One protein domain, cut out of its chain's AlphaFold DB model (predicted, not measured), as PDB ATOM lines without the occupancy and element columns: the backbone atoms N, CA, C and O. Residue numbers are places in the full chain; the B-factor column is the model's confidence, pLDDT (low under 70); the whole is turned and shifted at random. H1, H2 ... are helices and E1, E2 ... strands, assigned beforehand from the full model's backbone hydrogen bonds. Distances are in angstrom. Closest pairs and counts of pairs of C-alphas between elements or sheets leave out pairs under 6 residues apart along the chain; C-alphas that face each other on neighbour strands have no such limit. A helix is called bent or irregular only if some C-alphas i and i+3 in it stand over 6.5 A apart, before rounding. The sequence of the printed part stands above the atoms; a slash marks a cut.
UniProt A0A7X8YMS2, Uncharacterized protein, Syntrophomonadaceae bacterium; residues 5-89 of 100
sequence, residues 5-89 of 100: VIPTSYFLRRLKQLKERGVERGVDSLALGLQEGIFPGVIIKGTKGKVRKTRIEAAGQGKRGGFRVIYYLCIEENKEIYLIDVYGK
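AT A GLANCE: This is residues 5 to 89 of the 100 residues of an uncharacterized protein of Syntrophomonadaceae bacterium (UniProt A0A7X8YMS2). A strongly twisted four-stranded sheet has helix H2 packed over one face, while helix H1 lies beside E4 at the sheet's edge, following short strand E1. The 85 printed residues hold E1 H1 H2 E2 E3 E4 along the chain, class mixed, helices and strands. The sheet's order is E1 E4 E3 E2, mixed. The whole is compact, radius of gyration of the C-alphas 12.4 A, yet elongated, spanning 37 by 23 by 22 A.

IN THESE COORDINATES: Find C-alpha 80 at (30.044, -33.063, 21.046); from there E4, residues 80 to 88, runs 24.6 A. E3 is residues 67 to 74, 22.8 A, E2 residues 51 to 56, 16.1 A, and E1 residues 5 to 7, from (33.653, -36.053, 24.986), 6.6 A. H1 is residues 9 to 21, 19.6 A, irregular, with C-alphas 17 and 20 standing 7.6 A apart. H2 is residues 24 to 35, 16.3 A, ending at (38.803, -32.308, 23.731).

HOW THE PARTS SIT: E2, E3 and E4 form a meander, each strand the antiparallel neighbour of the one before; look at N 54 and O 69, 2.9 A, and N 82 and O 72, 2.9 A. Edge strand E1 is parallel to E4, with N 6 and O 81 at 2.8 A. H2 on one face makes two layers, helix and sheet; its closest C-alphas to E2 are Gly 26 and Ile 56, 5.1 A. H1 is at the sheet's level, height 1.0 A; its closest C-alphas to E4 are Phe 11 and Asp 85, 4.8 A. Every O i to N i+4 pair is within hydrogen-bond range in H2, and 7 of 9 in H1.

THE WHOLE: The printed part has no cut. The C-alphas of Gly 62 and Glu 77 are farthest apart, 38.7 A. The link H2 to E2 is long, 15 residues. Residues 59 to 65 and 76 to 77 have pLDDT under 70.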
ATOM      1  N   VAL A   5      33.494 -34.624  25.283       95.19
ATOM      2  CA  VAL A   5      33.653 -36.053  24.986       95.19
ATOM      3  C   VAL A   5      32.703 -36.845  25.873       95.19
ATOM      4  O   VAL A   5      32.888 -36.915  27.086       95.19
ATOM      5  N   ILE A   6      31.701 -37.460  25.254       95.50
ATOM      6  CA  ILE A   6      30.578 -38.108  25.926       95.50
ATOM      7  C   ILE A   6      30.660 -39.621  25.680       95.50
ATOM      8  O   ILE A   6      30.410 -40.092  24.567       95.50
ATOM      9  N   PRO A   7      31.017 -40.437  26.683       96.25
ATOM     10  CA  PRO A   7      30.994 -41.881  26.527       96.25
ATOM     11  C   PRO A   7      29.557 -42.409  26.557       96.25
ATOM     12  O   PRO A   7      28.778 -42.102  27.457       96.25
ATOM     13  N   THR A   8      29.201 -43.258  25.594       96.06
ATOM     14  CA  THR A   8      27.906 -43.950  25.620       96.06
ATOM     15  C   THR A   8      27.882 -45.046  26.691       96.06
ATOM     16  O   THR A   8      28.914 -45.588  27.092       96.06
ATOM     17  N   SER A   9      26.684 -45.460  27.114       95.00
ATOM     18  CA  SER A   9      26.527 -46.576  28.063       95.00
ATOM     19  C   SER A   9      27.150 -47.883  27.553       95.00
ATOM     20  O   SER A   9      27.722 -48.655  28.327       95.00
ATOM     21  N   TYR A  10      27.069 -48.134  26.241       93.75
ATOM     22  CA  TYR A  10      27.697 -49.295  25.615       93.75
ATOM     23  C   TYR A  10      29.226 -49.218  25.716       93.75
ATOM     24  O   TYR A  10      29.860 -50.178  26.163       93.75
ATOM     25  N   PHE A  11      29.806 -48.061  25.385       95.69
ATOM     26  CA  PHE A  11      31.237 -47.814  25.513       95.69
ATOM     27  C   PHE A  11      31.732 -48.037  26.945       95.69
ATOM     28  O   PHE A  11      32.701 -48.764  27.145       95.69
ATOM     29  N   LEU A  12      31.036 -47.491  27.950       96.06
ATOM     30  CA  LEU A  12      31.405 -47.657  29.362       96.06
ATOM     31  C   LEU A  12      31.404 -49.128  29.795       96.06
ATOM     32  O   LEU A  12      32.320 -49.585  30.482       96.06
ATOM     33  N   ARG A  13      30.407 -49.904  29.354       95.12
ATOM     34  CA  ARG A  13      30.352 -51.346  29.630       95.12
ATOM     35  C   ARG A  13      31.544 -52.080  29.019       95.12
ATOM     36  O   ARG A  13      32.144 -52.927  29.682       95.12
ATOM     37  N   ARG A  14      31.893 -51.763  27.773       94.00
ATOM     38  CA  ARG A  14      33.040 -52.355  27.068       94.00
ATOM     39  C   ARG A  14      34.369 -51.956  27.696       94.00
ATOM     40  O   ARG A  14      35.212 -52.819  27.919       94.00
ATOM     41  N   LEU A  15      34.520 -50.687  28.063       93.62
ATOM     42  CA  LEU A  15      35.680 -50.173  28.782       93.62
ATOM     43  C   LEU A  15      35.918 -50.964  30.074       93.62
ATOM     44  O   LEU A  15      37.020 -51.457  30.300       93.62
ATOM     45  N   LYS A  16      34.858 -51.188  30.864       93.94
ATOM     46  CA  LYS A  16      34.922 -51.990  32.093       93.94
ATOM     47  C   LYS A  16      35.375 -53.433  31.837       93.94
ATOM     48  O   LYS A  16      36.189 -53.949  32.592       93.94
ATOM     49  N   GLN A  17      34.888 -54.074  30.772       91.44
ATOM     50  CA  GLN A  17      35.286 -55.445  30.404       91.44
ATOM     51  C   GLN A  17      36.755 -55.550  29.972       91.44
ATOM     52  O   GLN A  17      37.364 -56.609  30.088       91.44
ATOM     53  N   LEU A  18      37.319 -54.462  29.448       89.81
ATOM     54  CA  LEU A  18      38.678 -54.415  28.915       89.81
ATOM     55  C   LEU A  18      39.687 -53.800  29.892       89.81
ATOM     56  O   LEU A  18      40.873 -53.723  29.564       89.81
ATOM     57  N   LYS A  19      39.239 -53.390  31.083       87.06
ATOM     58  CA  LYS A  19      40.046 -52.697  32.093       87.06
ATOM     59  C   LYS A  19      41.326 -53.452  32.457       87.06
ATOM     60  O   LYS A  19      42.407 -52.880  32.364       87.06
ATOM     61  N   GLU A  20      41.217 -54.752  32.730       85.81
ATOM     62  CA  GLU A  20      42.354 -55.629  33.072       85.81
ATOM     63  C   GLU A  20      43.408 -55.730  31.956       85.81
ATOM     64  O   GLU A  20      44.553 -56.108  32.188       85.81
ATOM     65  N   ARG A  21      43.044 -55.367  30.721       85.81
ATOM     66  CA  ARG A  21      43.952 -55.349  29.567       85.81
ATOM     67  C   ARG A  21      44.626 -53.982  29.367       85.81
ATOM     68  O   ARG A  21      45.318 -53.793  28.369       85.81
ATOM     69  N   GLY A  22      44.426 -53.026  30.278       87.06
ATOM     70  CA  GLY A  22      45.114 -51.730  30.280       87.06
ATOM     71  C   GLY A  22      44.605 -50.728  29.240       87.06
ATOM     72  O   GLY A  22      45.370 -49.877  28.784       87.06
ATOM     73  N   VAL A  23      43.334 -50.828  28.839       89.94
ATOM     74  CA  VAL A  23      42.719 -49.957  27.819       89.94
ATOM     75  C   VAL A  23      42.525 -48.504  28.283       89.94
ATOM     76  O   VAL A  23      42.509 -47.601  27.449       89.94
ATOM     77  N   GLU A  24      42.403 -48.273  29.597       90.88
ATOM     78  CA  GLU A  24      42.010 -46.978  30.182       90.88
ATOM     79  C   GLU A  24      42.947 -45.846  29.744       90.88
ATOM     80  O   GLU A  24      42.479 -44.863  29.181       90.88
ATOM     81  N   ARG A  25      44.274 -46.028  29.835       88.56
ATOM     82  CA  ARG A  25      45.224 -44.968  29.441       88.56
ATOM     83  C   ARG A  25      45.104 -44.557  27.973       88.56
ATOM     84  O   ARG A  25      45.295 -43.387  27.642       88.56
ATOM     85  N   GLY A  26      44.826 -45.513  27.084       91.06
ATOM     86  CA  GLY A  26      44.646 -45.227  25.662       91.06
ATOM     87  C   GLY A  26      43.366 -44.432  25.403       91.06
ATOM     88  O   GLY A  26      43.358 -43.541  24.554       91.06
ATOM     89  N   VAL A  27      42.306 -44.725  26.161       93.56
ATOM     90  CA  VAL A  27      41.043 -43.977  26.119       93.56
ATOM     91  C   VAL A  27      41.221 -42.576  26.696       93.56
ATOM     92  O   VAL A  27      40.786 -41.628  26.051       93.56
ATOM     93  N   ASP A  28      41.922 -42.423  27.819       93.44
ATOM     94  CA  ASP A  28      42.200 -41.116  28.429       93.44
ATOM     95  C   ASP A  28      43.016 -40.221  27.486       93.44
ATOM     96  O   ASP A  28      42.664 -39.066  27.243       93.44
ATOM     97  N   SER A  29      44.070 -40.778  26.876       92.56
ATOM     98  CA  SER A  29      44.902 -40.059  25.899       92.56
ATOM     99  C   SER A  29      44.090 -39.620  24.679       92.56
ATOM    100  O   SER A  29      44.249 -38.504  24.184       92.56
ATOM    101  N   LEU A  30      43.200 -40.493  24.195       94.06
ATOM    102  CA  LEU A  30      42.298 -40.166  23.099       94.06
ATOM    103  C   LEU A  30      41.309 -39.067  23.502       94.06
ATOM    104  O   LEU A  30      41.135 -38.123  22.740       94.06
ATOM    105  N   ALA A  31      40.684 -39.166  24.678       94.50
ATOM    106  CA  ALA A  31      39.712 -38.189  25.159       94.50
ATOM    107  C   ALA A  31      40.333 -36.791  25.280       94.50
ATOM    108  O   ALA A  31      39.756 -35.838  24.764       94.50
ATOM    109  N   LEU A  32      41.540 -36.680  25.844       93.69
ATOM    110  CA  LEU A  32      42.277 -35.413  25.915       93.69
ATOM    111  C   LEU A  32      42.537 -34.822  24.523       93.69
ATOM    112  O   LEU A  32      42.278 -33.644  24.290       93.69
ATOM    113  N   GLY A  33      42.994 -35.640  23.569       93.81
ATOM    114  CA  GLY A  33      43.207 -35.187  22.192       93.81
ATOM    115  C   GLY A  33      41.914 -34.711  21.521       93.81
ATOM    116  O   GLY A  33      41.898 -33.655  20.892       93.81
ATOM    117  N   LEU A  34      40.819 -35.456  21.697       94.00
ATOM    118  CA  LEU A  34      39.503 -35.103  21.163       94.00
ATOM    119  C   LEU A  34      38.991 -33.781  21.752       94.00
ATOM    120  O   LEU A  34      38.501 -32.942  20.999       94.00
ATOM    121  N   GLN A  35      39.158 -33.565  23.062       94.00
ATOM    122  CA  GLN A  35      38.803 -32.308  23.731       94.00
ATOM    123  C   GLN A  35      39.557 -31.112  23.141       94.00
ATOM    124  O   GLN A  35      38.964 -30.048  22.977       94.00
ATOM    125  N   GLU A  36      40.819 -31.290  22.753       93.38
ATOM    126  CA  GLU A  36      41.642 -30.250  22.118       93.38
ATOM    127  C   GLU A  36      41.414 -30.125  20.595       93.38
ATOM    128  O   GLU A  36      42.063 -29.323  19.924       93.38
ATOM    129  N   GLY A  37      40.465 -30.878  20.028       91.00
ATOM    130  CA  GLY A  37      40.104 -30.807  18.608       91.00
ATOM    131  C   GLY A  37      40.981 -31.650  17.681       91.00
ATOM    132  O   GLY A  37      40.995 -31.431  16.470       91.00
ATOM    133  N   ILE A  38      41.713 -32.620  18.227       92.81
ATOM    134  CA  ILE A  38      42.491 -33.589  17.456       92.81
ATOM    135  C   ILE A  38      41.602 -34.808  17.191       92.81
ATOM    136  O   ILE A  38      41.229 -35.516  18.122       92.81
ATOM    137  N   PHE A  39      41.294 -35.091  15.920       92.62
ATOM    138  CA  PHE A  39      40.375 -36.173  15.514       92.62
ATOM    139  C   PHE A  39      41.096 -37.342  14.814       92.62
ATOM    140  O   PHE A  39      40.948 -37.542  13.597       92.62
ATOM    141  N   PRO A  40      41.890 -38.152  15.544       91.75
ATOM    142  CA  PRO A  40      42.674 -39.227  14.951       91.75
ATOM    143  C   PRO A  40      41.784 -40.358  14.426       91.75
ATOM    144  O   PRO A  40      40.663 -40.574  14.888       91.75
ATOM    145  N   GLY A  41      42.308 -41.132  13.480       91.06
ATOM    146  CA  GLY A  41      41.620 -42.291  12.919       91.06
ATOM    147  C   GLY A  41      41.013 -42.046  11.542       91.06
ATOM    148  O   GLY A  41      41.083 -40.953  10.983       91.06
ATOM    149  N   VAL A  42      40.447 -43.111  10.982       91.69
ATOM    150  CA  VAL A  42      39.891 -43.141   9.626       91.69
ATOM    151  C   VAL A  42      38.376 -43.015   9.667       91.69
ATOM    152  O   VAL A  42      37.729 -43.584  10.546       91.69
ATOM    153  N   ILE A  43      37.809 -42.296   8.701       90.62
ATOM    154  CA  ILE A  43      36.359 -42.217   8.513       90.62
ATOM    155  C   ILE A  43      35.835 -43.592   8.096       90.62
ATOM    156  O   ILE A  43      36.398 -44.240   7.208       90.62
ATOM    157  N   ILE A  44      34.745 -44.031   8.718       85.88
ATOM    158  CA  ILE A  44      34.037 -45.240   8.300       85.88
ATOM    159  C   ILE A  44      33.160 -44.887   7.091       85.88
ATOM    160  O   ILE A  44      32.358 -43.953   7.121       85.88
ATOM    161  N   LYS A  45      33.344 -45.604   5.976       84.31
ATOM    162  CA  LYS A  45      32.543 -45.386   4.762       84.31
ATOM    163  C   LYS A  45      31.067 -45.660   5.058       84.31
ATOM    164  O   LYS A  45      30.754 -46.573   5.808       84.31
ATOM    165  N   GLY A  46      30.169 -44.883   4.457       81.00
ATOM    166  CA  GLY A  46      28.721 -45.030   4.650       81.00
ATOM    167  C   GLY A  46      28.136 -44.251   5.832       81.00
ATOM    168  O   GLY A  46      26.922 -44.133   5.919       81.00
ATOM    169  N   THR A  47      28.953 -43.625   6.689       80.81
ATOM    170  CA  THR A  47      28.468 -42.876   7.869       80.81
ATOM    171  C   THR A  47      28.439 -41.354   7.659       80.81
ATOM    172  O   THR A  47      28.637 -40.587   8.604       80.81
ATOM    173  N   LYS A  48      28.307 -40.895   6.405       81.88
ATOM    174  CA  LYS A  48      28.332 -39.465   6.018       81.88
ATOM    175  C   LYS A  48      29.527 -38.670   6.584       81.88
ATOM    176  O   LYS A  48      29.401 -37.494   6.889       81.88
ATOM    177  N   GLY A  49      30.679 -39.315   6.785       79.69
ATOM    178  CA  GLY A  49      31.881 -38.658   7.317       79.69
ATOM    179  C   GLY A  49      31.928 -38.472   8.837       79.69
ATOM    180  O   GLY A  49      32.984 -38.119   9.360       79.69
ATOM    181  N   LYS A  50      30.833 -38.745   9.557       86.50
ATOM    182  CA  LYS A  50      30.699 -38.394  10.978       86.50
ATOM    183  C   LYS A  50      31.268 -39.426  11.955       86.50
ATOM    184  O   LYS A  50      31.491 -39.095  13.111       86.50
ATOM    185  N   VAL A  51      31.525 -40.662  11.526       91.00
ATOM    186  CA  VAL A  51      32.036 -41.728  12.404       91.00
ATOM    187  C   VAL A  51      33.478 -42.054  12.050       91.00
ATOM    188  O   VAL A  51      33.823 -42.249  10.880       91.00
ATOM    189  N   ARG A  52      34.331 -42.133  13.073       93.12
ATOM    190  CA  ARG A  52      35.763 -42.394  12.930       93.12
ATOM    191  C   ARG A  52      36.175 -43.604  13.755       93.12
ATOM    192  O   ARG A  52      35.687 -43.825  14.861       93.12
ATOM    193  N   LYS A  53      37.107 -44.381  13.205       92.19
ATOM    194  CA  LYS A  53      37.766 -45.510  13.865       92.19
ATOM    195  C   LYS A  53      39.235 -45.181  14.075       92.19
ATOM    196  O   LYS A  53      39.970 -45.005  13.102       92.19
ATOM    197  N   THR A  54      39.680 -45.174  15.323       92.69
ATOM    198  CA  THR A  54      41.084 -44.932  15.675       92.69
ATOM    199  C   THR A  54      41.692 -46.108  16.428       92.69
ATOM    200  O   THR A  54      40.978 -46.916  17.022       92.69
ATOM    201  N   ARG A  55      43.019 -46.228  16.365       91.31
ATOM    202  CA  ARG A  55      43.801 -47.196  17.140       91.31
ATOM    203  C   ARG A  55      44.322 -46.486  18.384       91.31
ATOM    204  O   ARG A  55      44.806 -45.365  18.268       91.31
ATOM    205  N   ILE A  56      44.245 -47.147  19.531       90.69
ATOM    206  CA  ILE A  56      44.830 -46.669  20.784       90.69
ATOM    207  C   ILE A  56      45.756 -47.746  21.348       90.69
ATOM    208  O   ILE A  56      45.534 -48.946  21.148       90.69
ATOM    209  N   GLU A  57      46.811 -47.318  22.027       81.69
ATOM    210  CA  GLU A  57      47.753 -48.229  22.668       81.69
ATOM    211  C   GLU A  57      47.259 -48.642  24.058       81.69
ATOM    212  O   GLU A  57      46.544 -47.899  24.730       81.69
ATOM    213  N   ALA A  58      47.631 -49.851  24.476       72.56
ATOM    214  CA  ALA A  58      47.428 -50.303  25.846       72.56
ATOM    215  C   ALA A  58      48.537 -49.749  26.744       72.56
ATOM    216  O   ALA A  58      49.700 -49.690  26.342       72.56
ATOM    217  N   ALA A  59      48.204 -49.417  27.987       59.34
ATOM    218  CA  ALA A  59      49.196 -49.074  28.995       59.34
ATOM    219  C   ALA A  59      50.182 -50.231  29.235       59.34
ATOM    220  O   ALA A  59      49.772 -51.307  29.664       59.34
ATOM    221  N   GLY A  60      51.483 -50.011  29.026       55.16
ATOM    222  CA  GLY A  60      52.534 -50.914  29.522       55.16
ATOM    223  C   GLY A  60      52.648 -52.280  28.832       55.16
ATOM    224  O   GLY A  60      53.495 -53.079  29.222       55.16
ATOM    225  N   GLN A  61      51.863 -52.555  27.791       47.19
ATOM    226  CA  GLN A  61      52.088 -53.702  26.915       47.19
ATOM    227  C   GLN A  61      52.687 -53.204  25.604       47.19
ATOM    228  O   GLN A  61      52.152 -52.285  24.993       47.19
ATOM    229  N   GLY A  62      53.798 -53.805  25.163       54.31
ATOM    230  CA  GLY A  62      54.394 -53.513  23.855       54.31
ATOM    231  C   GLY A  62      53.432 -53.789  22.683       54.31
ATOM    232  O   GLY A  62      52.233 -53.971  22.870       54.31
ATOM    233  N   LYS A  63      53.960 -53.907  21.455       47.75
ATOM    234  CA  LYS A  63      53.249 -54.010  20.146       47.75
ATOM    235  C   LYS A  63      52.011 -54.950  20.025       47.75
ATOM    236  O   LYS A  63      51.399 -54.995  18.958       47.75
ATOM    237  N   ARG A  64      51.632 -55.724  21.051       52.97
ATOM    238  CA  ARG A  64      50.552 -56.728  21.071       52.97
ATOM    239  C   ARG A  64      49.240 -56.301  21.762       52.97
ATOM    240  O   ARG A  64      48.238 -56.966  21.524       52.97
ATOM    241  N   GLY A  65      49.197 -55.212  22.537       62.78
ATOM    242  CA  GLY A  65      48.015 -54.847  23.349       62.78
ATOM    243  C   GLY A  65      46.962 -53.934  22.696       62.78
ATOM    244  O   GLY A  65      45.956 -53.638  23.324       62.78
ATOM    245  N   GLY A  66      47.173 -53.460  21.463       82.19
ATOM    246  CA  GLY A  66      46.388 -52.355  20.889       82.19
ATOM    247  C   GLY A  66      44.865 -52.569  20.833       82.19
ATOM    248  O   GLY A  66      44.373 -53.650  20.486       82.19
ATOM    249  N   PHE A  67      44.124 -51.494  21.095       90.81
ATOM    250  CA  PHE A  67      42.666 -51.430  20.996       90.81
ATOM    251  C   PHE A  67      42.237 -50.504  19.862       90.81
ATOM    252  O   PHE A  67      43.033 -49.770  19.269       90.81
ATOM    253  N   ARG A  68      40.950 -50.546  19.537       91.94
ATOM    254  CA  ARG A  68      40.305 -49.627  18.609       91.94
ATOM    255  C   ARG A  68      39.120 -48.974  19.289       91.94
ATOM    256  O   ARG A  68      38.398 -49.639  20.027       91.94
ATOM    257  N   VAL A  69      38.932 -47.694  18.998       94.19
ATOM    258  CA  VAL A  69      37.792 -46.899  19.453       94.19
ATOM    259  C   VAL A  69      37.017 -46.408  18.241       94.19
ATOM    260  O   VAL A  69      37.616 -45.980  17.248       94.19
ATOM    261  N   ILE A  70      35.692 -46.482  18.332       94.06
ATOM    262  CA  ILE A  70      34.757 -45.858  17.396       94.06
ATOM    263  C   ILE A  70      34.136 -44.660  18.095       94.06
ATOM    264  O   ILE A  70      33.650 -44.791  19.220       94.06
ATOM    265  N   TYR A  71      34.127 -43.515  17.423       94.44
ATOM    266  CA  TYR A  71      33.463 -42.321  17.928       94.44
ATOM    267  C   TYR A  71      32.728 -41.569  16.819       94.44
ATOM    268  O   TYR A  71      33.125 -41.617  15.649       94.44
ATOM    269  N   TYR A  72      31.650 -40.888  17.199       92.25
ATOM    270  CA  TYR A  72      30.860 -40.011  16.340       92.25
ATOM    271  C   TYR A  72      31.179 -38.549  16.635       92.25
ATOM    272  O   TYR A  72      31.280 -38.145  17.791       92.25
ATOM    273  N   LEU A  73      31.342 -37.773  15.571       86.81
ATOM    274  CA  LEU A  73      31.797 -36.396  15.578       86.81
ATOM    275  C   LEU A  73      30.624 -35.465  15.244       86.81
ATOM    276  O   LEU A  73      30.182 -35.408  14.095       86.81
ATOM    277  N   CYS A  74      30.142 -34.725  16.242       83.12
ATOM    278  CA  CYS A  74      29.052 -33.758  16.120       83.12
ATOM    279  C   CYS A  74      29.591 -32.314  16.177       83.12
ATOM    280  O   CYS A  74      29.286 -31.548  17.092       83.12
ATOM    281  N   ILE A  75      30.460 -31.945  15.221       71.50
ATOM    282  CA  ILE A  75      31.130 -30.625  15.220       71.50
ATOM    283  C   ILE A  75      30.156 -29.480  14.924       71.50
ATOM    284  O   ILE A  75      30.238 -28.444  15.576       71.50
ATOM    285  N   GLU A  76      29.286 -29.647  13.927       69.94
ATOM    286  CA  GLU A  76      28.488 -28.546  13.363       69.94
ATOM    287  C   GLU A  76      27.322 -28.112  14.259       69.94
ATOM    288  O   GLU A  76      26.883 -26.971  14.160       69.94
ATOM    289  N   GLU A  77      26.847 -28.991  15.145       66.56
ATOM    290  CA  GLU A  77      25.697 -28.714  16.012       66.56
ATOM    291  C   GLU A  77      26.156 -28.250  17.405       66.56
ATOM    292  O   GLU A  77      25.877 -27.116  17.783       66.56
ATOM    293  N   ASN A  78      26.932 -29.066  18.136       79.31
ATOM    294  CA  ASN A  78      27.175 -28.837  19.574       79.31
ATOM    295  C   ASN A  78      28.636 -29.012  20.040       79.31
ATOM    296  O   ASN A  78      28.912 -28.890  21.230       79.31
ATOM    297  N   LYS A  79      29.594 -29.302  19.145       88.06
ATOM    298  CA  LYS A  79      30.982 -29.681  19.516       88.06
ATOM    299  C   LYS A  79      31.053 -30.896  20.454       88.06
ATOM    300  O   LYS A  79      31.965 -31.012  21.275       88.06
ATOM    301  N   GLU A  80      30.121 -31.822  20.281       92.44
ATOM    302  CA  GLU A  80      30.044 -33.063  21.046       92.44
ATOM    303  C   GLU A  80      30.703 -34.210  20.276       92.44
ATOM    304  O   GLU A  80      30.627 -34.311  19.046       92.44
ATOM    305  N   ILE A  81      31.353 -35.104  21.012       94.50
ATOM    306  CA  ILE A  81      32.010 -36.290  20.479       94.50
ATOM    307  C   ILE A  81      31.565 -37.488  21.297       94.50
ATOM    308  O   ILE A  81      31.910 -37.614  22.470       94.50
ATOM    309  N   TYR A  82      30.835 -38.400  20.668       95.06
ATOM    310  CA  TYR A  82      30.294 -39.567  21.352       95.06
ATOM    311  C   TYR A  82      31.217 -40.765  21.179       95.06
ATOM    312  O   TYR A  82      31.467 -41.195  20.051       95.06
ATOM    313  N   LEU A  83      31.699 -41.344  22.279       96.19
ATOM    314  CA  LEU A  83      32.443 -42.606  22.233       96.19
ATOM    315  C   LEU A  83      31.448 -43.769  22.161       96.19
ATOM    316  O   LEU A  83      30.653 -43.976  23.081       96.19
ATOM    317  N   ILE A  84      31.481 -44.519  21.060       94.69
ATOM    318  CA  ILE A  84      30.481 -45.543  20.731       94.69
ATOM    319  C   ILE A  84      30.938 -46.924  21.199       94.69
ATOM    320  O   ILE A  84      30.235 -47.572  21.963       94.69
ATOM    321  N   ASP A  85      32.117 -47.376  20.768       94.00
ATOM    322  CA  ASP A  85      32.627 -48.726  21.057       94.00
ATOM    323  C   ASP A  85      34.141 -48.698  21.315       94.00
ATOM    324  O   ASP A  85      34.867 -47.865  20.764       94.00
ATOM    325  N   VAL A  86      34.610 -49.640  22.132       93.88
ATOM    326  CA  VAL A  86      36.019 -49.979  22.321       93.88
ATOM    327  C   VAL A  86      36.196 -51.497  22.304       93.88
ATOM    328  O   VAL A  86      35.483 -52.257  22.969       93.88
ATOM    329  N   TYR A  87      37.165 -51.960  21.520       91.06
ATOM    330  CA  TYR A  87      37.431 -53.384  21.336       91.06
ATOM    331  C   TYR A  87      38.902 -53.646  21.009       91.06
ATOM    332  O   TYR A  87      39.613 -52.794  20.476       91.06
ATOM    333  N   GLY A  88      39.387 -54.837  21.343       88.69
ATOM    334  CA  GLY A  88      40.751 -55.262  21.060       88.69
ATOM    335  C   GLY A  88      41.015 -55.532  19.580       88.69
ATOM    336  O   GLY A  88      40.104 -55.783  18.790       88.69
ATOM    337  N   LYS A  89      42.299 -55.550  19.201       80.56
ATOM    338  CA  LYS A  89      42.749 -55.795  17.820       80.56
ATOM    339  C   LYS A  89      42.097 -57.015  17.138       80.56
ATOM    340  O   LYS A  89      41.810 -56.931  15.945       80.56
TER     341      LYS A  89